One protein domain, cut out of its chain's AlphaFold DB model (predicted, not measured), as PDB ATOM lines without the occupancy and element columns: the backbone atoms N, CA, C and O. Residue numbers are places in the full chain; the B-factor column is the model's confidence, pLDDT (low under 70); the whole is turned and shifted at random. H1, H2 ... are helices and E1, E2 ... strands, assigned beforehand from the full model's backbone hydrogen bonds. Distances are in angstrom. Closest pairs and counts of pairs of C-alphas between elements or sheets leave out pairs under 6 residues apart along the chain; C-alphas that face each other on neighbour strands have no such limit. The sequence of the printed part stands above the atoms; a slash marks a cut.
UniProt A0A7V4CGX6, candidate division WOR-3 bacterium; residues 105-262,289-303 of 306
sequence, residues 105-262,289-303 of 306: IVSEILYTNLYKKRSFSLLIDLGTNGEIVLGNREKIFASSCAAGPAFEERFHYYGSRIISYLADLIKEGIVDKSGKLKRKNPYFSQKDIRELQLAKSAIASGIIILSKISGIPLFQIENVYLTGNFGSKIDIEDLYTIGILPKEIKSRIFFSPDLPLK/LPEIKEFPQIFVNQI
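AT A GLANCE: This is residues 105 to 262 and 289 to 303 of the 306 residues of a protein of candidate division WOR-3 bacterium (UniProt A0A7V4CGX6). A twisted sheet of five strands has helices over both faces: the long helix H3 lies over one face with residues 202 to 214 and runs on past the sheet with its first part, while the short helix H1 sits over the opposite face. H6 packs on H3, H5 packs on H1, and H2 and H4 pack on each other close to the first half of H3. The printed part has 173 residues, with six named helices and five named strands in the order H1 E1 E2 E3 H2 H3 E4 H4 E5 H5 H6. The sheet is mixed, in the order E3 E2 E1 E4 E5, and the class is mixed, helices and strands. The whole is compact, with a radius of gyration of the C-alphas of 15.6 A and spans of 50 by 35 by 26 A.

IN THESE COORDINATES: Start in the sheet, at C-alpha 120, (53.811, 37.130, 24.846), where E1 begins; it takes residues 120 to 125 and is 16.7 A long. Beside it look for E2, residues 131 to 135, 13.6 A, and then E3, residues 140 to 144, 13.8 A. On the other side of E1 is E4, residues 221 to 227, 17.1 A, followed by E5, residues 252 to 255. Now find C-alpha 190 at (37.001, 4.153, 28.217); from there H3 runs for 36.1 A to C-alpha 214 at (61.606, 30.529, 28.258). The other helices are H1, residues 105 to 112; H2, residues 161 to 171, 15.1 A; H4, residues 236 to 242; H5, residues 259 to 262; and H6, residues 295 to 301.

HOW THE PARTS SIT: Read E1, E2 and E3 as a meander, each strand the antiparallel neighbour of the one before, made of the hairpins E1 and E2, and E2 and E3. Look for N 123 and O 133, 2.8 A apart, between E1 and E2, and for N 134 and O 141, 2.8 A, between E2 and E3. E1 and E4 are parallel, with N 122 and O 223 at 2.8 A; E4 and E5 are parallel, with N 224 and O 252 at 2.8 A. E3, H2, H3 and E4 form a split strand-helix-strand unit, two strands running the same way with E2 and E1 between them; E4, H4, E5 form an unsplit one, and both crossovers are right-handed. H3 is on the sheet at a height of 10.6 A, over E3, E2 and E1, and runs along the strands, at 25 degrees to E2 on the local plane; the closest C-alphas of H3 and E2 are those of Leu 210 and Leu 134, 6.7 A. H1 is on the opposite face at a height of 9.3 A, slantwise to the strands, at 53 degrees to E1 on the local plane. H5 only grazes the sheet with residues 259 to 260 and touches H1, closest at C-alphas 260 and 108, 5.1 A. H6 touches residues 201 to 209 of H3 at a steep tilt of 55 degrees, opposite ways, closest at Ser 205 and Phe 299, whose C-alphas are 5.4 A apart. H2 touches H4 at a steep tilt of 61 degrees, the same way, with the C-alphas of Ala 167 and Asp 238 closest, 5.4 A. In H1, H2, H3 and H6 every O i to N i+4 pair is within hydrogen-bond range, in H4 2 of 3, and H5 is too short for such a pair.

THE WHOLE: The two C-alphas farthest apart, those of Glu 138 and Lys 184, are 50.3 A from each other. Residues 263 to 288 are not printed; C-alphas 262 and 289 across this cut are 27.9 A apart. The links E3 to H2, 16 residues, and H2 to H3, 18 residues, are long. Check the B-factor column: the mean pLDDT of the printed part is 90.3, with residues 152 to 160 and 230 to 233 under 70.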
ATOM      1  N   ILE A 105      54.094  25.762  10.516       97.62
ATOM      2  CA  ILE A 105      54.211  26.565  11.743       97.62
ATOM      3  C   ILE A 105      54.816  27.948  11.475       97.62
ATOM      4  O   ILE A 105      54.318  28.962  11.969       97.62
ATOM      5  N   VAL A 106      55.841  28.038  10.620       98.31
ATOM      6  CA  VAL A 106      56.407  29.338  10.207       98.31
ATOM      7  C   VAL A 106      55.348  30.229   9.551       98.31
ATOM      8  O   VAL A 106      55.278  31.431   9.829       98.31
ATOM      9  N   SER A 107      54.499  29.662   8.694       97.94
ATOM     10  CA  SER A 107      53.431  30.410   8.031       97.94
ATOM     11  C   SER A 107      52.331  30.862   9.003       97.94
ATOM     12  O   SER A 107      51.769  31.947   8.826       97.94
ATOM     13  N   GLU A 108      52.073  30.102  10.068       97.81
ATOM     14  CA  GLU A 108      51.130  30.483  11.120       97.81
ATOM     15  C   GLU A 108      51.678  31.605  12.009       97.81
ATOM     16  O   GLU A 108      50.981  32.596  12.266       97.81
ATOM     17  N   ILE A 109      52.952  31.516  12.414       98.31
ATOM     18  CA  ILE A 109      53.660  32.589  13.130       98.31
ATOM     19  C   ILE A 109      53.603  33.887  12.311       98.31
ATOM     20  O   ILE A 109      53.262  34.954  12.837       98.31
ATOM     21  N   LEU A 110      53.863  33.796  11.002       98.38
ATOM     22  CA  LEU A 110      53.783  34.932  10.087       98.38
ATOM     23  C   LEU A 110      52.361  35.517  10.005       98.38
ATOM     24  O   LEU A 110      52.173  36.739  10.000       98.38
ATOM     25  N   TYR A 111      51.340  34.664   9.911       97.94
ATOM     26  CA  TYR A 111      49.959  35.120   9.767       97.94
ATOM     27  C   TYR A 111      49.445  35.828  11.028       97.94
ATOM     28  O   TYR A 111      48.825  36.888  10.926       97.94
ATOM     29  N   THR A 112      49.747  35.285  12.211       97.62
ATOM     30  CA  THR A 112      49.335  35.846  13.514       97.62
ATOM     31  C   THR A 112      50.100  37.115  13.902       97.62
ATOM     32  O   THR A 112      49.654  37.878  14.762       97.62
ATOM     33  N   ASN A 113      51.238  37.376  13.249       97.25
ATOM     34  CA  ASN A 113      52.187  38.434  13.596       97.25
ATOM     35  C   ASN A 113      52.722  38.330  15.039       97.25
ATOM     36  O   ASN A 113      53.128  39.348  15.605       97.25
ATOM     37  N   LEU A 114      52.734  37.140  15.659       96.56
ATOM     38  CA  LEU A 114      53.213  36.999  17.044       96.56
ATOM     39  C   LEU A 114      54.680  37.436  17.194       96.56
ATOM     40  O   LEU A 114      55.024  38.141  18.140       96.56
ATOM     41  N   TYR A 115      55.498  37.170  16.174       97.19
ATOM     42  CA  TYR A 115      56.903  37.586  16.060       97.19
ATOM     43  C   TYR A 115      57.110  39.104  15.883       97.19
ATOM     44  O   TYR A 115      58.239  39.568  15.737       97.19
ATOM     45  N   LYS A 116      56.036  39.902  15.847       97.38
ATOM     46  CA  LYS A 116      56.085  41.375  15.810       97.38
ATOM     47  C   LYS A 116      55.541  42.008  17.093       97.38
ATOM     48  O   LYS A 116      55.705  43.211  17.298       97.38
ATOM     49  N   LYS A 117      54.896  41.232  17.969       96.88
ATOM     50  CA  LYS A 117      54.254  41.739  19.189       96.88
ATOM     51  C   LYS A 117      55.270  41.941  20.309       96.88
ATOM     52  O   LYS A 117      56.262  41.227  20.401       96.88
ATOM     53  N   ARG A 118      55.017  42.934  21.166       96.81
ATOM     54  CA  ARG A 118      55.736  43.090  22.441       96.81
ATOM     55  C   ARG A 118      55.268  42.057  23.462       96.81
ATOM     56  O   ARG A 118      56.094  41.465  24.144       96.81
ATOM     57  N   SER A 119      53.960  41.831  23.522       96.81
ATOM     58  CA  SER A 119      53.358  40.874  24.437       96.81
ATOM     59  C   SER A 119      53.611  39.427  24.042       96.81
ATOM     60  O   SER A 119      53.737  39.102  22.857       96.81
ATOM     61  N   PHE A 120      53.654  38.559  25.051       98.00
ATOM     62  CA  PHE A 120      53.811  37.130  24.846       98.00
ATOM     63  C   PHE A 120      52.539  36.527  24.268       98.00
ATOM     64  O   PHE A 120      51.416  36.814  24.694       98.00
ATOM     65  N   SER A 121      52.739  35.699  23.256       98.44
ATOM     66  CA  SER A 121      51.687  34.977  22.566       98.44
ATOM     67  C   SER A 121      51.995  33.490  22.583       98.44
ATOM     68  O   SER A 121      53.144  33.085  22.410       98.44
ATOM     69  N   LEU A 122      50.946  32.699  22.750       98.50
ATOM     70  CA  LEU A 122      50.954  31.260  22.578       98.50
ATOM     71  C   LEU A 122      50.244  30.936  21.266       98.50
ATOM     72  O   LEU A 122      49.185  31.487  20.977       98.50
ATOM     73  N   LEU A 123      50.812  30.049  20.473       97.81
ATOM     74  CA  LEU A 123      50.170  29.438  19.326       97.81
ATOM     75  C   LEU A 123      50.138  27.934  19.562       97.81
ATOM     76  O   LEU A 123      51.129  27.365  20.010       97.81
ATOM     77  N   ILE A 124      48.995  27.317  19.286       94.75
ATOM     78  CA  ILE A 124      48.792  25.877  19.388       94.75
ATOM     79  C   ILE A 124      48.168  25.412  18.077       94.75
ATOM     80  O   ILE A 124      47.003  25.720  17.802       94.75
ATOM     81  N   ASP A 125      48.950  24.683  17.288       91.81
ATOM     82  CA  ASP A 125      48.436  23.886  16.185       91.81
ATOM     83  C   ASP A 125      48.018  22.538  16.746       91.81
ATOM     84  O   ASP A 125      48.826  21.679  17.094       91.81
ATOM     85  N   LEU A 126      46.712  22.374  16.895       83.69
ATOM     86  CA  LEU A 126      46.119  21.128  17.337       83.69
ATOM     87  C   LEU A 126      46.043  20.165  16.130       83.69
ATOM     88  O   LEU A 126      45.005  19.608  15.816       83.69
ATOM     89  N   GLY A 127      47.150  19.977  15.417       77.81
ATOM     90  CA  GLY A 127      47.282  18.954  14.390       77.81
ATOM     91  C   GLY A 127      47.549  17.571  14.988       77.81
ATOM     92  O   GLY A 127      47.708  17.405  16.201       77.81
ATOM     93  N   THR A 128      47.723  16.568  14.129       72.00
ATOM     94  CA  THR A 128      48.188  15.217  14.507       72.00
ATOM     95  C   THR A 128      49.465  15.252  15.370       72.00
ATOM     96  O   THR A 128      49.671  14.388  16.226       72.00
ATOM     97  N   ASN A 129      50.308  16.264  15.156       77.62
ATOM     98  CA  ASN A 129      51.604  16.466  15.802       77.62
ATOM     99  C   ASN A 129      51.599  17.500  16.942       77.62
ATOM    100  O   ASN A 129      52.668  17.752  17.500       77.62
ATOM    101  N   GLY A 130      50.455  18.120  17.257       87.25
ATOM    102  CA  GLY A 130      50.300  19.058  18.371       87.25
ATOM    103  C   GLY A 130      51.449  20.060  18.539       87.25
ATOM    104  O   GLY A 130      52.187  19.976  19.522       87.25
ATOM    105  N   GLU A 131      51.664  20.973  17.602       93.56
ATOM    106  CA  GLU A 131      52.738  21.957  17.686       93.56
ATOM    107  C   GLU A 131      52.368  23.148  18.580       93.56
ATOM    108  O   GLU A 131      51.254  23.669  18.569       93.56
ATOM    109  N   ILE A 132      53.334  23.606  19.373       97.31
ATOM    110  CA  ILE A 132      53.184  24.735  20.288       97.31
ATOM    111  C   ILE A 132      54.302  25.726  20.026       97.31
ATOM    112  O   ILE A 132      55.470  25.348  19.958       97.31
ATOM    113  N   VAL A 133      53.946  27.004  19.945       98.38
ATOM    114  CA  VAL A 133      54.890  28.116  19.846       98.38
ATOM    115  C   VAL A 133      54.592  29.136  20.938       98.38
ATOM    116  O   VAL A 133      53.472  29.623  21.049       98.38
ATOM    117  N   LEU A 134      55.596  29.500  21.726       98.69
ATOM    118  CA  LEU A 134      55.521  30.535  22.753       98.69
ATOM    119  C   LEU A 134      56.559  31.615  22.458       98.69
ATOM    120  O   LEU A 134      57.736  31.314  22.276       98.69
ATOM    121  N   GLY A 135      56.152  32.880  22.430       98.00
ATOM    122  CA  GLY A 135      57.114  33.962  22.250       98.00
ATOM    123  C   GLY A 135      56.510  35.302  21.869       98.00
ATOM    124  O   GLY A 135      55.314  35.548  22.024       98.00
ATOM    125  N   ASN A 136      57.379  36.182  21.388       97.50
ATOM    126  CA  ASN A 136      57.062  37.536  20.950       97.50
ATOM    127  C   ASN A 136      58.080  37.991  19.878       97.50
ATOM    128  O   ASN A 136      58.719  37.173  19.216       97.50
ATOM    129  N   ARG A 137      58.250  39.305  19.689       96.88
ATOM    130  CA  ARG A 137      59.233  39.875  18.747       96.88
ATOM    131  C   ARG A 137      60.705  39.625  19.087       96.88
ATOM    132  O   ARG A 137      61.559  39.782  18.210       96.88
ATOM    133  N   GLU A 138      61.003  39.336  20.348       95.31
ATOM    134  CA  GLU A 138      62.368  39.219  20.862       95.31
ATOM    135  C   GLU A 138      62.854  37.783  20.732       95.31
ATOM    136  O   GLU A 138      63.938  37.557  20.197       95.31
ATOM    137  N   LYS A 139      62.026  36.816  21.140       94.31
ATOM    138  CA  LYS A 139      62.374  35.398  21.080       94.31
ATOM    139  C   LYS A 139      61.150  34.516  20.852       94.31
ATOM    140  O   LYS A 139      60.043  34.859  21.272       94.31
ATOM    141  N   ILE A 140      61.362  33.386  20.179       98.38
ATOM    142  CA  ILE A 140      60.330  32.406  19.837       98.38
ATOM    143  C   ILE A 140      60.834  31.020  20.238       98.38
ATOM    144  O   ILE A 140      61.949  30.637  19.893       98.38
ATOM    145  N   PHE A 141      60.000  30.274  20.952       98.50
ATOM    146  CA  PHE A 141      60.256  28.910  21.391       98.50
ATOM    147  C   PHE A 141      59.184  28.009  20.793       98.50
ATOM    148  O   PHE A 141      58.005  28.351  20.859       98.50
ATOM    149  N   ALA A 142      59.565  26.872  20.225       98.06
ATOM    150  CA  ALA A 142      58.627  25.947  19.610       98.06
ATOM    151  C   ALA A 142      58.894  24.496  20.013       98.06
ATOM    152  O   ALA A 142      60.025  24.096  20.296       98.06
ATOM    153  N   SER A 143      57.842  23.690  20.023       96.44
ATOM    154  CA  SER A 143      57.942  22.255  20.245       96.44
ATOM    155  C   SER A 143      56.777  21.517  19.598       96.44
ATOM    156  O   SER A 143      55.702  22.085  19.433       96.44
ATOM    157  N   SER A 144      56.993  20.258  19.228       92.69
ATOM    158  CA  SER A 144      55.936  19.353  18.778       92.69
ATOM    159  C   SER A 144      55.588  18.400  19.914       92.69
ATOM    160  O   SER A 144      56.471  17.865  20.593       92.69
ATOM    161  N   CYS A 145      54.294  18.196  20.125       87.50
ATOM    162  CA  CYS A 145      53.761  17.310  21.142       87.50
ATOM    163  C   CYS A 145      53.195  16.078  20.450       87.50
ATOM    164  O   CYS A 145      52.342  16.194  19.585       87.50
ATOM    165  N   ALA A 146      53.574  14.873  20.867       79.81
ATOM    166  CA  ALA A 146      52.966  13.648  20.348       79.81
ATOM    167  C   ALA A 146      51.507  13.471  20.844       79.81
ATOM    168  O   ALA A 146      51.201  12.533  21.576       79.81
ATOM    169  N   ALA A 147      50.612  14.394  20.480       75.69
ATOM    170  CA  ALA A 147      49.203  14.409  20.850       75.69
ATOM    171  C   ALA A 147      48.420  13.315  20.104       75.69
ATOM    172  O   ALA A 147      47.440  12.784  20.625       75.69
ATOM    173  N   GLY A 148      48.891  12.931  18.914       74.44
ATOM    174  CA  GLY A 148      48.254  11.925  18.078       74.44
ATOM    175  C   GLY A 148      46.934  12.417  17.469       74.44
ATOM    176  O   GLY A 148      46.490  13.537  17.717       74.44
ATOM    177  N   PRO A 149      46.247  11.568  16.688       72.12
ATOM    178  CA  PRO A 149      45.054  11.957  15.931       72.12
ATOM    179  C   PRO A 149      43.777  12.009  16.789       72.12
ATOM    180  O   PRO A 149      42.671  11.962  16.244       72.12
ATOM    181  N   ALA A 150      43.903  12.048  18.122       76.62
ATOM    182  CA  ALA A 150      42.782  11.918  19.056       76.62
ATOM    183  C   ALA A 150      41.705  12.986  18.833       76.62
ATOM    184  O   ALA A 150      40.528  12.728  19.062       76.62
ATOM    185  N   PHE A 151      42.096  14.163  18.345       73.12
ATOM    186  CA  PHE A 151      41.161  15.239  18.067       73.12
ATOM    187  C   PHE A 151      40.762  15.341  16.571       73.12
ATOM    188  O   PHE A 151      39.721  15.924  16.276       73.12
ATOM    189  N   GLU A 152      41.543  14.797  15.624       63.31
ATOM    190  CA  GLU A 152      41.373  15.065  14.179       63.31
ATOM    191  C   GLU A 152      40.608  13.983  13.392       63.31
ATOM    192  O   GLU A 152      39.798  14.327  12.534       63.31
ATOM    193  N   GLU A 153      40.845  12.684  13.635       56.41
ATOM    194  CA  GLU A 153      40.471  11.654  12.637       56.41
ATOM    195  C   GLU A 153      39.763  10.406  13.186       56.41
ATOM    196  O   GLU A 153      38.981   9.785  12.466       56.41
ATOM    197  N   ARG A 154      39.987  10.013  14.447       54.78
ATOM    198  CA  ARG A 154      39.432   8.742  14.967       54.78
ATOM    199  C   ARG A 154      37.943   8.782  15.291       54.78
ATOM    200  O   ARG A 154      37.278   7.748  15.274       54.78
ATOM    201  N   PHE A 155      37.405   9.965  15.550       57.41
ATOM    202  CA  PHE A 155      36.006  10.141  15.913       57.41
ATOM    203  C   PHE A 155      35.260  10.667  14.698       57.41
ATOM    204  O   PHE A 155      35.035  11.869  14.580       57.41
ATOM    205  N   HIS A 156      34.902   9.739  13.804       48.06
ATOM    206  CA  HIS A 156      34.283   9.915  12.478       48.06
ATOM    207  C   HIS A 156      33.070  10.877  12.377       48.06
ATOM    208  O   HIS A 156      32.519  11.035  11.292       48.06
ATOM    209  N   TYR A 157      32.654  11.535  13.463       49.09
ATOM    210  CA  TYR A 157      31.422  12.314  13.549       49.09
ATOM    211  C   TYR A 157      31.541  13.702  14.206       49.09
ATOM    212  O   TYR A 157      30.580  14.463  14.102       49.09
ATOM    213  N   TYR A 158      32.658  14.078  14.862       53.31
ATOM    214  CA  TYR A 158      32.595  15.207  15.817       53.31
ATOM    215  C   TYR A 158      33.639  16.324  15.721       53.31
ATOM    216  O   TYR A 158      33.298  17.428  16.147       53.31
ATOM    217  N   GLY A 159      34.837  16.131  15.157       66.19
ATOM    218  CA  GLY A 159      35.813  17.230  15.058       66.19
ATOM    219  C   GLY A 159      36.011  17.956  16.408       66.19
ATOM    220  O   GLY A 159      36.130  17.292  17.433       66.19
ATOM    221  N   SER A 160      35.937  19.294  16.473       66.50
ATOM    222  CA  SER A 160      36.052  20.072  17.730       66.50
ATOM    223  C   SER A 160      34.964  19.766  18.748       66.50
ATOM    224  O   SER A 160      35.174  19.982  19.940       66.50
ATOM    225  N   ARG A 161      33.813  19.238  18.323       78.56
ATOM    226  CA  ARG A 161      32.705  18.912  19.234       78.56
ATOM    227  C   ARG A 161      33.088  17.813  20.217       78.56
ATOM    228  O   ARG A 161      32.423  17.671  21.235       78.56
ATOM    229  N   ILE A 162      34.163  17.072  19.946       84.12
ATOM    230  CA  ILE A 162      34.723  16.099  20.880       84.12
ATOM    231  C   ILE A 162      35.201  16.744  22.183       84.12
ATOM    232  O   ILE A 162      35.010  16.171  23.253       84.12
ATOM    233  N   ILE A 163      35.778  17.948  22.093       87.56
ATOM    234  CA  ILE A 163      36.268  18.713  23.239       87.56
ATOM    235  C   ILE A 163      35.076  19.131  24.093       87.56
ATOM    236  O   ILE A 163      35.062  18.845  25.287       87.56
ATOM    237  N   SER A 164      34.053  19.717  23.469       88.88
ATOM    238  CA  SER A 164      32.837  20.135  24.169       88.88
ATOM    239  C   SER A 164      32.081  18.965  24.773       88.88
ATOM    240  O   SER A 164      31.701  19.004  25.937       88.88
ATOM    241  N   TYR A 165      31.945  17.868  24.029       89.75
ATOM    242  CA  TYR A 165      31.269  16.688  24.544       89.75
ATOM    243  C   TYR A 165      32.011  16.082  25.741       89.75
ATOM    244  O   TYR A 165      31.394  15.751  26.750       89.75
ATOM    245  N   LEU A 166      33.341  15.979  25.671       91.38
ATOM    246  CA  LEU A 166      34.146  15.534  26.806       91.38
ATOM    247  C   LEU A 166      34.009  16.483  28.005       91.38
ATOM    248  O   LEU A 166      33.868  16.012  29.134       91.38
ATOM    249  N   ALA A 167      34.027  17.797  27.770       93.75
ATOM    250  CA  ALA A 167      33.834  18.795  28.814       93.75
ATOM    251  C   ALA A 167      32.477  18.623  29.511       93.75
ATOM    252  O   ALA A 167      32.430  18.615  30.740       93.75
ATOM    253  N   ASP A 168      31.399  18.402  28.759       93.38
ATOM    254  CA  ASP A 168      30.066  18.155  29.315       93.38
ATOM    255  C   ASP A 168      30.030  16.876  30.159       93.38
ATOM    256  O   ASP A 168      29.534  16.892  31.285       93.38
ATOM    257  N   LEU A 169      30.647  15.783  29.696       94.50
ATOM    258  CA  LEU A 169      30.728  14.548  30.485       94.50
ATOM    259  C   LEU A 169      31.501  14.718  31.800       94.50
ATOM    260  O   LEU A 169      31.178  14.045  32.785       94.50
ATOM    261  N   ILE A 170      32.516  15.584  31.822       95.69
ATOM    262  CA  ILE A 170      33.263  15.932  33.037       95.69
ATOM    263  C   ILE A 170      32.387  16.785  33.963       95.69
ATOM    264  O   ILE A 170      32.283  16.474  35.151       95.69
ATOM    265  N   LYS A 171      31.710  17.813  33.431       95.62
ATOM    266  CA  LYS A 171      30.806  18.699  34.193       95.62
ATOM    267  C   LYS A 171      29.642  17.921  34.821       95.62
ATOM    268  O   LYS A 171      29.307  18.152  35.978       95.62
ATOM    269  N   GLU A 172      29.078  16.952  34.101       95.19
ATOM    270  CA  GLU A 172      28.015  16.061  34.590       95.19
ATOM    271  C   GLU A 172      28.529  14.948  35.524       95.19
ATOM    272  O   GLU A 172      27.749  14.160  36.065       95.19
ATOM    273  N   GLY A 173      29.848  14.831  35.707       94.75
ATOM    274  CA  GLY A 173      30.465  13.813  36.554       94.75
ATOM    275  C   GLY A 173      30.329  12.383  36.024       94.75
ATOM    276  O   GLY A 173      30.524  11.438  36.798       94.75
ATOM    277  N   ILE A 174      30.004  12.215  34.735       95.94
ATOM    278  CA  ILE A 174      29.978  10.929  34.020       95.94
ATOM    279  C   ILE A 174      31.402  10.423  33.802       95.94
ATOM    280  O   ILE A 174      31.652   9.223  33.924       95.94
ATOM    281  N   VAL A 175      32.323  11.338  33.506       96.81
ATOM    282  CA  VAL A 175      33.766  11.108  33.521       96.81
ATOM    283  C   VAL A 175      34.318  11.768  34.778       96.81
ATOM    284  O   VAL A 175      34.093  12.952  35.007       96.81
ATOM    285  N   ASP A 176      34.998  11.005  35.634       95.81
ATOM    286  CA  ASP A 176      35.663  11.589  36.801       95.81
ATOM    287  C   ASP A 176      37.038  12.180  36.458       95.81
ATOM    288  O   ASP A 176      37.549  12.034  35.348       95.81
ATOM    289  N   LYS A 177      37.676  12.823  37.442       95.06
ATOM    290  CA  LYS A 177      38.997  13.444  37.271       95.06
ATOM    291  C   LYS A 177      40.082  12.468  36.819       95.06
ATOM    292  O   LYS A 177      41.015  12.878  36.140       95.06
ATOM    293  N   SER A 178      39.978  11.183  37.155       96.25
ATOM    294  CA  SER A 178      40.939  10.173  36.692       96.25
ATOM    295  C   SER A 178      40.733   9.791  35.223       96.25
ATOM    296  O   SER A 178      41.613   9.179  34.621       96.25
ATOM    297  N   GLY A 179      39.603  10.184  34.631       95.25
ATOM    298  CA  GLY A 179      39.164   9.792  33.297       95.25
ATOM    299  C   GLY A 179      38.316   8.526  33.283       95.25
ATOM    300  O   GLY A 179      38.060   7.985  32.208       95.25
ATOM    301  N   LYS A 180      37.874   8.026  34.443       96.44
ATOM    302  CA  LYS A 180      37.018   6.842  34.504       96.44
ATOM    303  C   LYS A 180      35.604   7.203  34.070       96.44
ATOM    304  O   LYS A 180      34.970   8.094  34.636       96.44
ATOM    305  N   LEU A 181      35.096   6.456  33.100       95.25
ATOM    306  CA  LEU A 181      33.722   6.545  32.641       95.25
ATOM    307  C   LEU A 181      32.814   5.755  33.600       95.25
ATOM    308  O   LEU A 181      32.896   4.529  33.685       95.25
ATOM    309  N   LYS A 182      31.952   6.447  34.352       94.94
ATOM    310  CA  LYS A 182      31.121   5.840  35.414       94.94
ATOM    311  C   LYS A 182      29.946   5.014  34.898       94.94
ATOM    312  O   LYS A 182      29.444   4.153  35.614       94.94
ATOM    313  N   ARG A 183      29.483   5.287  33.680       91.38
ATOM    314  CA  ARG A 183      28.377   4.576  33.024       91.38
ATOM    315  C   ARG A 183      28.629   4.476  31.528       91.38
ATOM    316  O   ARG A 183      29.333   5.309  30.970       91.38
ATOM    317  N   LYS A 184      28.029   3.483  30.872       88.06
ATOM    318  CA  LYS A 184      28.153   3.300  29.420       88.06
ATOM    319  C   LYS A 184      27.730   4.577  28.682       88.06
ATOM    320  O   LYS A 184      26.681   5.142  28.985       88.06
ATOM    321  N   ASN A 185      28.541   5.005  27.720       87.56
ATOM    322  CA  ASN A 185      28.277   6.161  26.873       87.56
ATOM    323  C   ASN A 185      28.194   5.701  25.402       87.56
ATOM    324  O   ASN A 185      28.980   4.839  25.005       87.56
ATOM    325  N   PRO A 186      27.238   6.206  24.604       84.25
ATOM    326  CA  PRO A 186      27.073   5.779  23.215       84.25
ATOM    327  C   PRO A 186      28.161   6.308  22.266       84.25
ATOM    328  O   PRO A 186      28.330   5.742  21.190       84.25
ATOM    329  N   TYR A 187      28.890   7.362  22.645       81.88
ATOM    330  CA  TYR A 187      29.880   8.025  21.789       81.88
ATOM    331  C   TYR A 187      31.327   7.839  22.251       81.88
ATOM    332  O   TYR A 187      32.227   7.901  21.419       81.88
ATOM    333  N   PHE A 188      31.559   7.589  23.544       86.69
ATOM    334  CA  PHE A 188      32.893   7.315  24.079       86.69
ATOM    335  C   PHE A 188      32.997   5.974  24.791       86.69
ATOM    336  O   PHE A 188      32.232   5.652  25.703       86.69
ATOM    337  N   SER A 189      34.043   5.236  24.442       90.81
ATOM    338  CA  SER A 189      34.583   4.151  25.247       90.81
ATOM    339  C   SER A 189      35.593   4.673  26.277       90.81
ATOM    340  O   SER A 189      36.126   5.776  26.175       90.81
ATOM    341  N   GLN A 190      35.931   3.840  27.263       93.88
ATOM    342  CA  GLN A 190      37.001   4.153  28.217       93.88
ATOM    343  C   GLN A 190      38.365   4.363  27.528       93.88
ATOM    344  O   GLN A 190      39.188   5.145  28.007       93.88
ATOM    345  N   LYS A 191      38.602   3.669  26.408       91.44
ATOM    346  CA  LYS A 191      39.818   3.810  25.603       91.44
ATOM    347  C   LYS A 191      39.884   5.190  24.949       91.44
ATOM    348  O   LYS A 191      40.934   5.816  24.981       91.44
ATOM    349  N   ASP A 192      38.758   5.683  24.450       89.50
ATOM    350  CA  ASP A 192      38.670   6.999  23.813       89.50
ATOM    351  C   ASP A 192      38.980   8.126  24.799       89.50
ATOM    352  O   ASP A 192      39.797   9.000  24.515       89.50
ATOM    353  N   ILE A 193      38.406   8.053  26.007       92.38
ATOM    354  CA  ILE A 193      38.727   8.996  27.088       92.38
ATOM    355  C   ILE A 193      40.223   8.961  27.402       92.38
ATOM    356  O   ILE A 193      40.842  10.008  27.588       92.38
ATOM    357  N   ARG A 194      40.830   7.767  27.420       93.12
ATOM    358  CA  ARG A 194      42.263   7.621  27.682       93.12
ATOM    359  C   ARG A 194      43.120   8.253  26.585       93.12
ATOM    360  O   ARG A 194      44.117   8.891  26.903       93.12
ATOM    361  N   GLU A 195      42.748   8.098  25.319       90.25
ATOM    362  CA  GLU A 195      43.462   8.712  24.194       90.25
ATOM    363  C   GLU A 195      43.365  10.243  24.238       90.25
ATOM    364  O   GLU A 195      44.383  10.922  24.100       90.25
ATOM    365  N   LEU A 196      42.184  10.789  24.545       90.50
ATOM    366  CA  LEU A 196      41.989  12.231  24.725       90.50
ATOM    367  C   LEU A 196      42.774  12.783  25.919       90.50
ATOM    368  O   LEU A 196      43.342  13.869  25.817       90.50
ATOM    369  N   GLN A 197      42.853  12.032  27.025       94.12
ATOM    370  CA  GLN A 197      43.713  12.385  28.155       94.12
ATOM    371  C   GLN A 197      45.173  12.491  27.721       94.12
ATOM    372  O   GLN A 197      45.798  13.512  27.971       94.12
ATOM    373  N   LEU A 198      45.714  11.478  27.043       93.19
ATOM    374  CA  LEU A 198      47.113  11.505  26.605       93.19
ATOM    375  C   LEU A 198      47.383  12.682  25.658       93.19
ATOM    376  O   LEU A 198      48.389  13.375  25.818       93.19
ATOM    377  N   ALA A 199      46.459  12.946  24.732       90.62
ATOM    378  CA  ALA A 199      46.578  14.035  23.776       90.62
ATOM    379  C   ALA A 199      46.581  15.411  24.460       90.62
ATOM    380  O   ALA A 199      47.509  16.200  24.263       90.62
ATOM    381  N   LYS A 200      45.596  15.689  25.331       93.00
ATOM    382  CA  LYS A 200      45.549  16.963  26.068       93.00
ATOM    383  C   LYS A 200      46.732  17.121  27.018       93.00
ATOM    384  O   LYS A 200      47.241  18.228  27.163       93.00
ATOM    385  N   SER A 201      47.215  16.033  27.627       95.44
ATOM    386  CA  SER A 201      48.383  16.072  28.513       95.44
ATOM    387  C   SER A 201      49.653  16.415  27.759       95.44
ATOM    388  O   SER A 201      50.471  17.163  28.288       95.44
ATOM    389  N   ALA A 202      49.819  15.907  26.534       94.00
ATOM    390  CA  ALA A 202      50.965  16.237  25.693       94.00
ATOM    391  C   ALA A 202      51.010  17.747  25.423       94.00
ATOM    392  O   ALA A 202      52.037  18.380  25.664       94.00
ATOM    393  N   ILE A 203      49.870  18.324  25.028       94.88
ATOM    394  CA  ILE A 203      49.750  19.755  24.736       94.88
ATOM    395  C   ILE A 203      49.987  20.592  25.999       94.88
ATOM    396  O   ILE A 203      50.888  21.428  26.023       94.88
ATOM    397  N   ALA A 204      49.246  20.336  27.082       96.62
ATOM    398  CA  ALA A 204      49.371  21.102  28.325       96.62
ATOM    399  C   ALA A 204      50.799  21.053  28.896       96.62
ATOM    400  O   ALA A 204      51.327  22.062  29.364       96.62
ATOM    401  N   SER A 205      51.463  19.898  28.800       97.31
ATOM    402  CA  SER A 205      52.856  19.746  29.236       97.31
ATOM    403  C   SER A 205      53.823  20.533  28.373       97.31
ATOM    404  O   SER A 205      54.729  21.160  28.916       97.31
ATOM    405  N   GLY A 206      53.627  20.538  27.053       97.25
ATOM    406  CA  GLY A 206      54.425  21.352  26.145       97.25
ATOM    407  C   GLY A 206      54.295  22.845  26.453       97.25
ATOM    408  O   GLY A 206      55.311  23.529  26.545       97.25
ATOM    409  N   ILE A 207      53.082  23.336  26.746       98.06
ATOM    410  CA  ILE A 207      52.863  24.727  27.184       98.06
ATOM    411  C   ILE A 207      53.648  25.021  28.472       98.06
ATOM    412  O   ILE A 207      54.394  26.000  28.541       98.06
ATOM    413  N   ILE A 208      53.505  24.168  29.494       98.19
ATOM    414  CA  ILE A 208      54.163  24.346  30.799       98.19
ATOM    415  C   ILE A 208      55.690  24.308  30.656       98.19
ATOM    416  O   ILE A 208      56.392  25.098  31.287       98.19
ATOM    417  N   ILE A 209      56.220  23.406  29.835       98.00
ATOM    418  CA  ILE A 209      57.663  23.266  29.623       98.00
ATOM    419  C   ILE A 209      58.224  24.451  28.859       98.00
ATOM    420  O   ILE A 209      59.229  25.008  29.293       98.00
ATOM    421  N   LEU A 210      57.572  24.887  27.779       98.00
ATOM    422  CA  LEU A 210      58.011  26.077  27.056       98.00
ATOM    423  C   LEU A 210      57.967  27.316  27.955       98.00
ATOM    424  O   LEU A 210      58.901  28.112  27.926       98.00
ATOM    425  N   SER A 211      56.951  27.453  28.812       98.31
ATOM    426  CA  SER A 211      56.893  28.508  29.834       98.31
ATOM    427  C   SER A 211      58.091  28.451  30.790       98.31
ATOM    428  O   SER A 211      58.755  29.464  31.002       98.31
ATOM    429  N   LYS A 212      58.440  27.263  31.303       97.75
ATOM    430  CA  LYS A 212      59.604  27.077  32.184       97.75
ATOM    431  C   LYS A 212      60.933  27.386  31.493       97.75
ATOM    432  O   LYS A 212      61.733  28.128  32.046       97.75
ATOM    433  N   ILE A 213      61.158  26.839  30.298       96.94
ATOM    434  CA  ILE A 213      62.409  27.000  29.537       96.94
ATOM    435  C   ILE A 213      62.612  28.459  29.117       96.94
ATOM    436  O   ILE A 213      63.723  28.978  29.188       96.94
ATOM    437  N   SER A 214      61.542  29.130  28.691       96.06
ATOM    438  CA  SER A 214      61.606  30.529  28.258       96.06
ATOM    439  C   SER A 214      61.670  31.531  29.412       96.06
ATOM    440  O   SER A 214      61.981  32.698  29.180       96.06
ATOM    441  N   GLY A 215      61.346  31.109  30.639       96.88
ATOM    442  CA  GLY A 215      61.162  32.006  31.778       96.88
ATOM    443  C   GLY A 215      59.916  32.892  31.673       96.88
ATOM    444  O   GLY A 215      59.779  33.819  32.465       96.88
ATOM    445  N   ILE A 216      59.014  32.632  30.717       96.94
ATOM    446  CA  ILE A 216      57.774  33.388  30.511       96.94
ATOM    447  C   ILE A 216      56.671  32.755  31.364       96.94
ATOM    448  O   ILE A 216      56.223  31.651  31.042       96.94
ATOM    449  N   PRO A 217      56.176  33.416  32.421       97.25
ATOM    450  CA  PRO A 217      55.093  32.877  33.232       97.25
ATOM    451  C   PRO A 217      53.787  32.774  32.439       97.25
ATOM    452  O   PRO A 217      53.434  33.683  31.688       97.25
ATOM    453  N   LEU A 218      53.014  31.708  32.670       97.94
ATOM    454  CA  LEU A 218      51.744  31.455  31.972       97.94
ATOM    455  C   LEU A 218      50.752  32.630  32.054       97.94
ATOM    456  O   LEU A 218      50.079  32.941  31.076       97.94
ATOM    457  N   PHE A 219      50.707  33.329  33.191       97.31
ATOM    458  CA  PHE A 219      49.822  34.481  33.393       97.31
ATOM    459  C   PHE A 219      50.232  35.737  32.602       97.31
ATOM    460  O   PHE A 219      49.444  36.674  32.515       97.31
ATOM    461  N   GLN A 220      51.451  35.784  32.043       97.00
ATOM    462  CA  GLN A 220      51.915  36.877  31.176       97.00
ATOM    463  C   GLN A 220      51.588  36.643  29.694       97.00
ATOM    464  O   GLN A 220      51.840  37.513  28.859       97.00
ATOM    465  N   ILE A 221      51.040  35.478  29.345       98.06
ATOM    466  CA  ILE A 221      50.579  35.206  27.987       98.06
ATOM    467  C   ILE A 221      49.306  36.031  27.757       98.06
ATOM    468  O   ILE A 221      48.296  35.849  28.432       98.06
ATOM    469  N   GLU A 222      49.333  36.953  26.796       97.81
ATOM    470  CA  GLU A 222      48.202  37.852  26.522       97.81
ATOM    471  C   GLU A 222      47.306  37.355  25.386       97.81
ATOM    472  O   GLU A 222      46.110  37.653  25.354       97.81
ATOM    473  N   ASN A 223      47.878  36.610  24.435       97.62
ATOM    474  CA  ASN A 223      47.180  36.134  23.243       97.62
ATOM    475  C   ASN A 223      47.420  34.637  23.050       97.62
ATOM    476  O   ASN A 223      48.564  34.192  23.091       97.62
ATOM    477  N   VAL A 224      46.359  33.884  22.777       97.31
ATOM    478  CA  VAL A 224      46.423  32.466  22.406       97.31
ATOM    479  C   VAL A 224      45.826  32.309  21.011       97.31
ATOM    480  O   VAL A 224      44.680  32.692  20.787       97.31
ATOM    481  N   TYR A 225      46.585  31.758  20.070       95.75
ATOM    482  CA  TYR A 225      46.135  31.430  18.720       95.75
ATOM    483  C   TYR A 225      45.965  29.917  18.605       95.75
ATOM    484  O   TYR A 225      46.912  29.173  18.822       95.75
ATOM    485  N   LEU A 226      44.763  29.473  18.264       92.19
ATOM    486  CA  LEU A 226      44.413  28.069  18.097       92.19
ATOM    487  C   LEU A 226      44.080  27.791  16.633       92.19
ATOM    488  O   LEU A 226      43.316  28.533  16.004       92.19
ATOM    489  N   THR A 227      44.633  26.708  16.110       89.56
ATOM    490  CA  THR A 227      44.475  26.242  14.727       89.56
ATOM    491  C   THR A 227      44.423  24.717  14.698       89.56
ATOM    492  O   THR A 227      44.564  24.073  15.737       89.56
ATOM    493  N   GLY A 228      44.096  24.160  13.536       82.06
ATOM    494  CA  GLY A 228      43.884  22.731  13.329       82.06
ATOM    495  C   GLY A 228      42.501  22.420  12.757       82.06
ATOM    496  O   GLY A 228      41.550  23.215  12.844       82.06
ATOM    497  N   ASN A 229      42.383  21.255  12.121       70.00
ATOM    498  CA  ASN A 229      41.259  20.923  11.247       70.00
ATOM    499  C   ASN A 229      40.058  20.339  12.011       70.00
ATOM    500  O   ASN A 229      39.568  19.254  11.711       70.00
ATOM    501  N   PHE A 230      39.564  21.079  13.002       63.59
ATOM    502  CA  PHE A 230      38.515  20.583  13.886       63.59
ATOM    503  C   PHE A 230      37.094  20.754  13.385       63.59
ATOM    504  O   PHE A 230      36.234  20.027  13.842       63.59
ATOM    505  N   GLY A 231      36.815  21.680  12.470       56.56
ATOM    506  CA  GLY A 231      35.452  21.922  11.991       56.56
ATOM    507  C   GLY A 231      34.472  22.341  13.103       56.56
ATOM    508  O   GLY A 231      34.069  21.545  13.934       56.56
ATOM    509  N   SER A 232      33.987  23.583  13.053       57.22
ATOM    510  CA  SER A 232      33.151  24.261  14.069       57.22
ATOM    511  C   SER A 232      33.922  24.988  15.179       57.22
ATOM    512  O   SER A 232      35.113  24.766  15.403       57.22
ATOM    513  N   LYS A 233      33.231  25.945  15.806       68.88
ATOM    514  CA  LYS A 233      33.753  26.847  16.836       68.88
ATOM    515  C   LYS A 233      33.978  26.055  18.132       68.88
ATOM    516  O   LYS A 233      33.032  25.469  18.641       68.88
ATOM    517  N   ILE A 234      35.209  26.050  18.635       76.31
ATOM    518  CA  ILE A 234      35.555  25.497  19.952       76.31
ATOM    519  C   ILE A 234      35.067  26.471  21.032       76.31
ATOM    520  O   ILE A 234      35.305  27.678  20.907       76.31
ATOM    521  N   ASP A 235      34.398  25.967  22.072       86.50
ATOM    522  CA  ASP A 235      34.151  26.755  23.281       86.50
ATOM    523  C   ASP A 235      35.455  26.883  24.078       86.50
ATOM    524  O   ASP A 235      36.158  25.906  24.344       86.50
ATOM    525  N   ILE A 236      35.791  28.118  24.432       87.19
ATOM    526  CA  ILE A 236      37.011  28.448  25.162       87.19
ATOM    527  C   ILE A 236      36.998  27.816  26.558       87.19
ATOM    528  O   ILE A 236      38.023  27.294  26.993       87.19
ATOM    529  N   GLU A 237      35.851  27.807  27.240       91.06
ATOM    530  CA  GLU A 237      35.738  27.239  28.588       91.06
ATOM    531  C   GLU A 237      35.950  25.725  28.590       91.06
ATOM    532  O   GLU A 237      36.478  25.155  29.551       91.06
ATOM    533  N   ASP A 238      35.617  25.055  27.487       92.06
ATOM    534  CA  ASP A 238      35.829  23.620  27.365       92.06
ATOM    535  C   ASP A 238      37.322  23.277  27.312       92.06
ATOM    536  O   ASP A 238      37.730  22.281  27.907       92.06
ATOM    537  N   LEU A 239      38.165  24.133  26.716       91.94
ATOM    538  CA  LEU A 239      39.625  23.947  26.701       91.94
ATOM    539  C   LEU A 239      40.228  23.943  28.109       91.94
ATOM    540  O   LEU A 239      41.131  23.147  28.388       91.94
ATOM    541  N   TYR A 240      39.724  24.808  28.991       94.94
ATOM    542  CA  TYR A 240      40.112  24.840  30.403       94.94
ATOM    543  C   TYR A 240      39.496  23.677  31.182       94.94
ATOM    544  O   TYR A 240      40.171  23.076  32.019       94.94
ATOM    545  N   THR A 241      38.243  23.324  30.881       95.50
ATOM    546  CA  THR A 241      37.529  22.214  31.529       95.50
ATOM    547  C   THR A 241      38.252  20.889  31.312       95.50
ATOM    548  O   THR A 241      38.433  20.131  32.262       95.50
ATOM    549  N   ILE A 242      38.704  20.606  30.086       94.19
ATOM    550  CA  ILE A 242      39.437  19.366  29.790       94.19
ATOM    551  C   ILE A 242      40.936  19.469  30.120       94.19
ATOM    552  O   ILE A 242      41.634  18.455  30.177       94.19
ATOM    553  N   GLY A 243      41.440  20.683  30.359       94.62
ATOM    554  CA  GLY A 243      42.837  20.945  30.697       94.62
ATOM    555  C   GLY A 243      43.797  20.862  29.512       94.62
ATOM    556  O   GLY A 243      44.915  20.389  29.694       94.62
ATOM    557  N   ILE A 244      43.376  21.287  28.312       93.50
ATOM    558  CA  ILE A 244      44.314  21.603  27.216       93.50
ATOM    559  C   ILE A 244      45.055  22.899  27.551       93.50
ATOM    560  O   ILE A 244      46.274  22.972  27.412       93.50
ATOM    561  N   LEU A 245      44.313  23.920  27.997       95.19
ATOM    562  CA  LEU A 245      44.884  25.187  28.440       95.19
ATOM    563  C   LEU A 245      45.031  25.199  29.968       95.19
ATOM    564  O   LEU A 245      44.043  24.972  30.674       95.19
ATOM    565  N   PRO A 246      46.233  25.494  30.496       95.75
ATOM    566  CA  PRO A 246      46.421  25.763  31.917       95.75
ATOM    567  C   PRO A 246      45.545  26.930  32.402       95.75
ATOM    568  O   PRO A 246      45.427  27.950  31.718       95.75
ATOM    569  N   LYS A 247      44.948  26.804  33.595       93.94
ATOM    570  CA  LYS A 247      44.005  27.793  34.171       93.94
ATOM    571  C   LYS A 247      44.662  29.151  34.468       93.94
ATOM    572  O   LYS A 247      43.976  30.159  34.616       93.94
ATOM    573  N   GLU A 248      45.987  29.183  34.568       95.31
ATOM    574  CA  GLU A 248      46.797  30.384  34.767       95.31
ATOM    575  C   GLU A 248      46.782  31.311  33.542       95.31
ATOM    576  O   GLU A 248      47.017  32.513  33.678       95.31
ATOM    577  N   ILE A 249      46.491  30.774  32.354       95.81
ATOM    578  CA  ILE A 249      46.430  31.530  31.104       95.81
ATOM    579  C   ILE A 249      45.075  32.236  31.013       95.81
ATOM    580  O   ILE A 249      44.070  31.619  30.671       95.81
ATOM    581  N   LYS A 250      45.045  33.548  31.270       91.31
ATOM    582  CA  LYS A 250      43.848  34.407  31.146       91.31
ATOM    583  C   LYS A 250      43.944  35.325  29.925       91.31
ATOM    584  O   LYS A 250      43.917  36.549  30.036       91.31
ATOM    585  N   SER A 251      44.127  34.717  28.760       91.56
ATOM    586  CA  SER A 251      44.456  35.413  27.514       91.56
ATOM    587  C   SER A 251      43.242  35.673  26.629       91.56
ATOM    588  O   SER A 251      42.196  35.040  26.751       91.56
ATOM    589  N   ARG A 252      43.417  36.553  25.638       92.62
ATOM    590  CA  ARG A 252      42.507  36.630  24.489       92.62
ATOM    591  C   ARG A 252      42.759  35.438  23.574       92.62
ATOM    592  O   ARG A 252      43.887  35.257  23.114       92.62
ATOM    593  N   ILE A 253      41.722  34.656  23.294       93.06
ATOM    594  CA  ILE A 253      41.834  33.452  22.465       93.06
ATOM    595  C   ILE A 253      41.278  33.713  21.068       93.06
ATOM    596  O   ILE A 253      40.158  34.195  20.900       93.06
ATOM    597  N   PHE A 254      42.071  33.370  20.060       91.88
ATOM    598  CA  PHE A 254      41.744  33.486  18.649       91.88
ATOM    599  C   PHE A 254      41.753  32.096  18.030       91.88
ATOM    600  O   PHE A 254      42.773  31.419  18.067       91.88
ATOM    601  N   PHE A 255      40.645  31.685  17.421       89.38
ATOM    602  CA  PHE A 255      40.571  30.420  16.697       89.38
ATOM    603  C   PHE A 255      40.507  30.661  15.187       89.38
ATOM    604  O   PHE A 255      39.694  31.455  14.707       89.38
ATOM    605  N   SER A 256      41.347  29.959  14.431       88.19
ATOM    606  CA  SER A 256      41.304  29.942  12.972       88.19
ATOM    607  C   SER A 256      41.719  28.559  12.459       88.19
ATOM    608  O   SER A 256      42.891  28.227  12.563       88.19
ATOM    609  N   PRO A 257      40.817  27.782  11.833       83.56
ATOM    610  CA  PRO A 257      41.070  26.374  11.494       83.56
ATOM    611  C   PRO A 257      42.081  26.158  10.356       83.56
ATOM    612  O   PRO A 257      42.481  25.033  10.091       83.56
ATOM    613  N   ASP A 258      42.443  27.210   9.620       87.31
ATOM    614  CA  ASP A 258      43.295  27.130   8.433       87.31
ATOM    615  C   ASP A 258      44.426  28.169   8.437       87.31
ATOM    616  O   ASP A 258      44.745  28.750   7.393       87.31
ATOM    617  N   LEU A 259      45.041  28.416   9.606       92.62
ATOM    618  CA  LEU A 259      46.175  29.343   9.715       92.62
ATOM    619  C   LEU A 259      47.322  29.041   8.736       92.62
ATOM    620  O   LEU A 259      47.765  30.008   8.105       92.62
ATOM    621  N   PRO A 260      47.752  27.782   8.499       94.00
ATOM    622  CA  PRO A 260      48.854  27.523   7.576       94.00
ATOM    623  C   PRO A 260      48.516  27.972   6.154       94.00
ATOM    624  O   PRO A 260      49.289  28.656   5.481       94.00
ATOM    625  N   LEU A 261      47.297  27.660   5.700       92.94
ATOM    626  CA  LEU A 261      46.830  28.035   4.368       92.94
ATOM    627  C   LEU A 261      46.689  29.556   4.231       92.94
ATOM    628  O   LEU A 261      47.054  30.127   3.203       92.94
ATOM    629  N   LYS A 262      46.187  30.231   5.268       94.38
ATOM    630  CA  LYS A 262      46.098  31.695   5.307       94.38
ATOM    631  C   LYS A 262      47.480  32.352   5.267       94.38
ATOM    632  O   LYS A 262      47.656  33.333   4.540       94.38
ATOM    633  N   LEU A 289      60.507  17.614  23.446       92.75
ATOM    634  CA  LEU A 289      59.972  17.388  24.801       92.75
ATOM    635  C   LEU A 289      60.457  16.086  25.458       92.75
ATOM    636  O   LEU A 289      60.783  16.142  26.641       92.75
ATOM    637  N   PRO A 290      60.556  14.940  24.750       90.31
ATOM    638  CA  PRO A 290      61.025  13.698  25.364       90.31
ATOM    639  C   PRO A 290      62.460  13.742  25.913       90.31
ATOM    640  O   PRO A 290      62.790  12.923  26.766       90.31
ATOM    641  N   GLU A 291      63.304  14.676  25.464       91.94
ATOM    642  CA  GLU A 291      64.657  14.890  26.011       91.94
ATOM    643  C   GLU A 291      64.681  15.810  27.236       91.94
ATOM    644  O   GLU A 291      65.678  15.864  27.958       91.94
ATOM    645  N   ILE A 292      63.594  16.533  27.499       95.31
ATOM    646  CA  ILE A 292      63.505  17.423  28.651       95.31
ATOM    647  C   ILE A 292      63.273  16.583  29.907       95.31
ATOM    648  O   ILE A 292      62.260  15.895  30.039       95.31
ATOM    649  N   LYS A 293      64.206  16.667  30.861       95.81
ATOM    650  CA  LYS A 293      64.230  15.852  32.089       95.81
ATOM    651  C   LYS A 293      62.909  15.895  32.868       95.81
ATOM    652  O   LYS A 293      62.475  14.884  33.411       95.81
ATOM    653  N   GLU A 294      62.267  17.055  32.932       95.62
ATOM    654  CA  GLU A 294      61.025  17.278  33.668       95.62
ATOM    655  C   GLU A 294      59.771  16.818  32.908       95.62
ATOM    656  O   GLU A 294      58.699  16.732  33.516       95.62
ATOM    657  N   PHE A 295      59.870  16.520  31.605       95.75
ATOM    658  CA  PHE A 295      58.710  16.210  30.766       95.75
ATOM    659  C   PHE A 295      57.884  15.026  31.269       95.75
ATOM    660  O   PHE A 295      56.676  15.215  31.418       95.75
ATOM    661  N   PRO A 296      58.459  13.855  31.614       96.19
ATOM    662  CA  PRO A 296      57.657  12.718  32.067       96.19
ATOM    663  C   PRO A 296      56.813  13.041  33.305       96.19
ATOM    664  O   PRO A 296      55.633  12.698  33.361       96.19
ATOM    665  N   GLN A 297      57.388  13.758  34.277       97.50
ATOM    666  CA  GLN A 297      56.675  14.125  35.500       97.50
ATOM    667  C   GLN A 297      55.576  15.158  35.233       97.50
ATOM    668  O   GLN A 297      54.469  15.027  35.757       97.50
ATOM    669  N   ILE A 298      55.862  16.180  34.419       97.50
ATOM    670  CA  ILE A 298      54.863  17.187  34.043       97.50
ATOM    671  C   ILE A 298      53.722  16.513  33.273       97.50
ATOM    672  O   ILE A 298      52.564  16.726  33.623       97.50
ATOM    673  N   PHE A 299      54.040  15.638  32.317       96.94
ATOM    674  CA  PHE A 299      53.068  14.872  31.540       96.94
ATOM    675  C   PHE A 299      52.126  14.060  32.418       96.94
ATOM    676  O   PHE A 299      50.911  14.202  32.292       96.94
ATOM    677  N   VAL A 300      52.663  13.275  33.356       97.06
ATOM    678  CA  VAL A 300      51.849  12.484  34.290       97.06
ATOM    679  C   VAL A 300      50.931  13.378  35.126       97.06
ATOM    680  O   VAL A 300      49.752  13.060  35.284       97.06
ATOM    681  N   ASN A 301      51.425  14.529  35.591       97.31
ATOM    682  CA  ASN A 301      50.616  15.485  36.352       97.31
ATOM    683  C   ASN A 301      49.487  16.105  35.516       97.31
ATOM    684  O   ASN A 301      48.470  16.507  36.076       97.31
ATOM    685  N   GLN A 302      49.649  16.173  34.191       97.19
ATOM    686  CA  GLN A 302      48.619  16.664  33.281       97.19
ATOM    687  C   GLN A 302      47.645  15.574  32.813       97.19
ATOM    688  O   GLN A 302      46.756  15.901  32.033       97.19
ATOM    689  N   ILE A 303      47.764  14.303  33.222       96.75
ATOM    690  CA  ILE A 303      46.822  13.230  32.825       96.75
ATOM    691  C   ILE A 303      45.408  13.440  33.392       96.75
ATOM    692  O   ILE A 303      44.454  13.418  32.607       96.75
TER     693      ILE A 303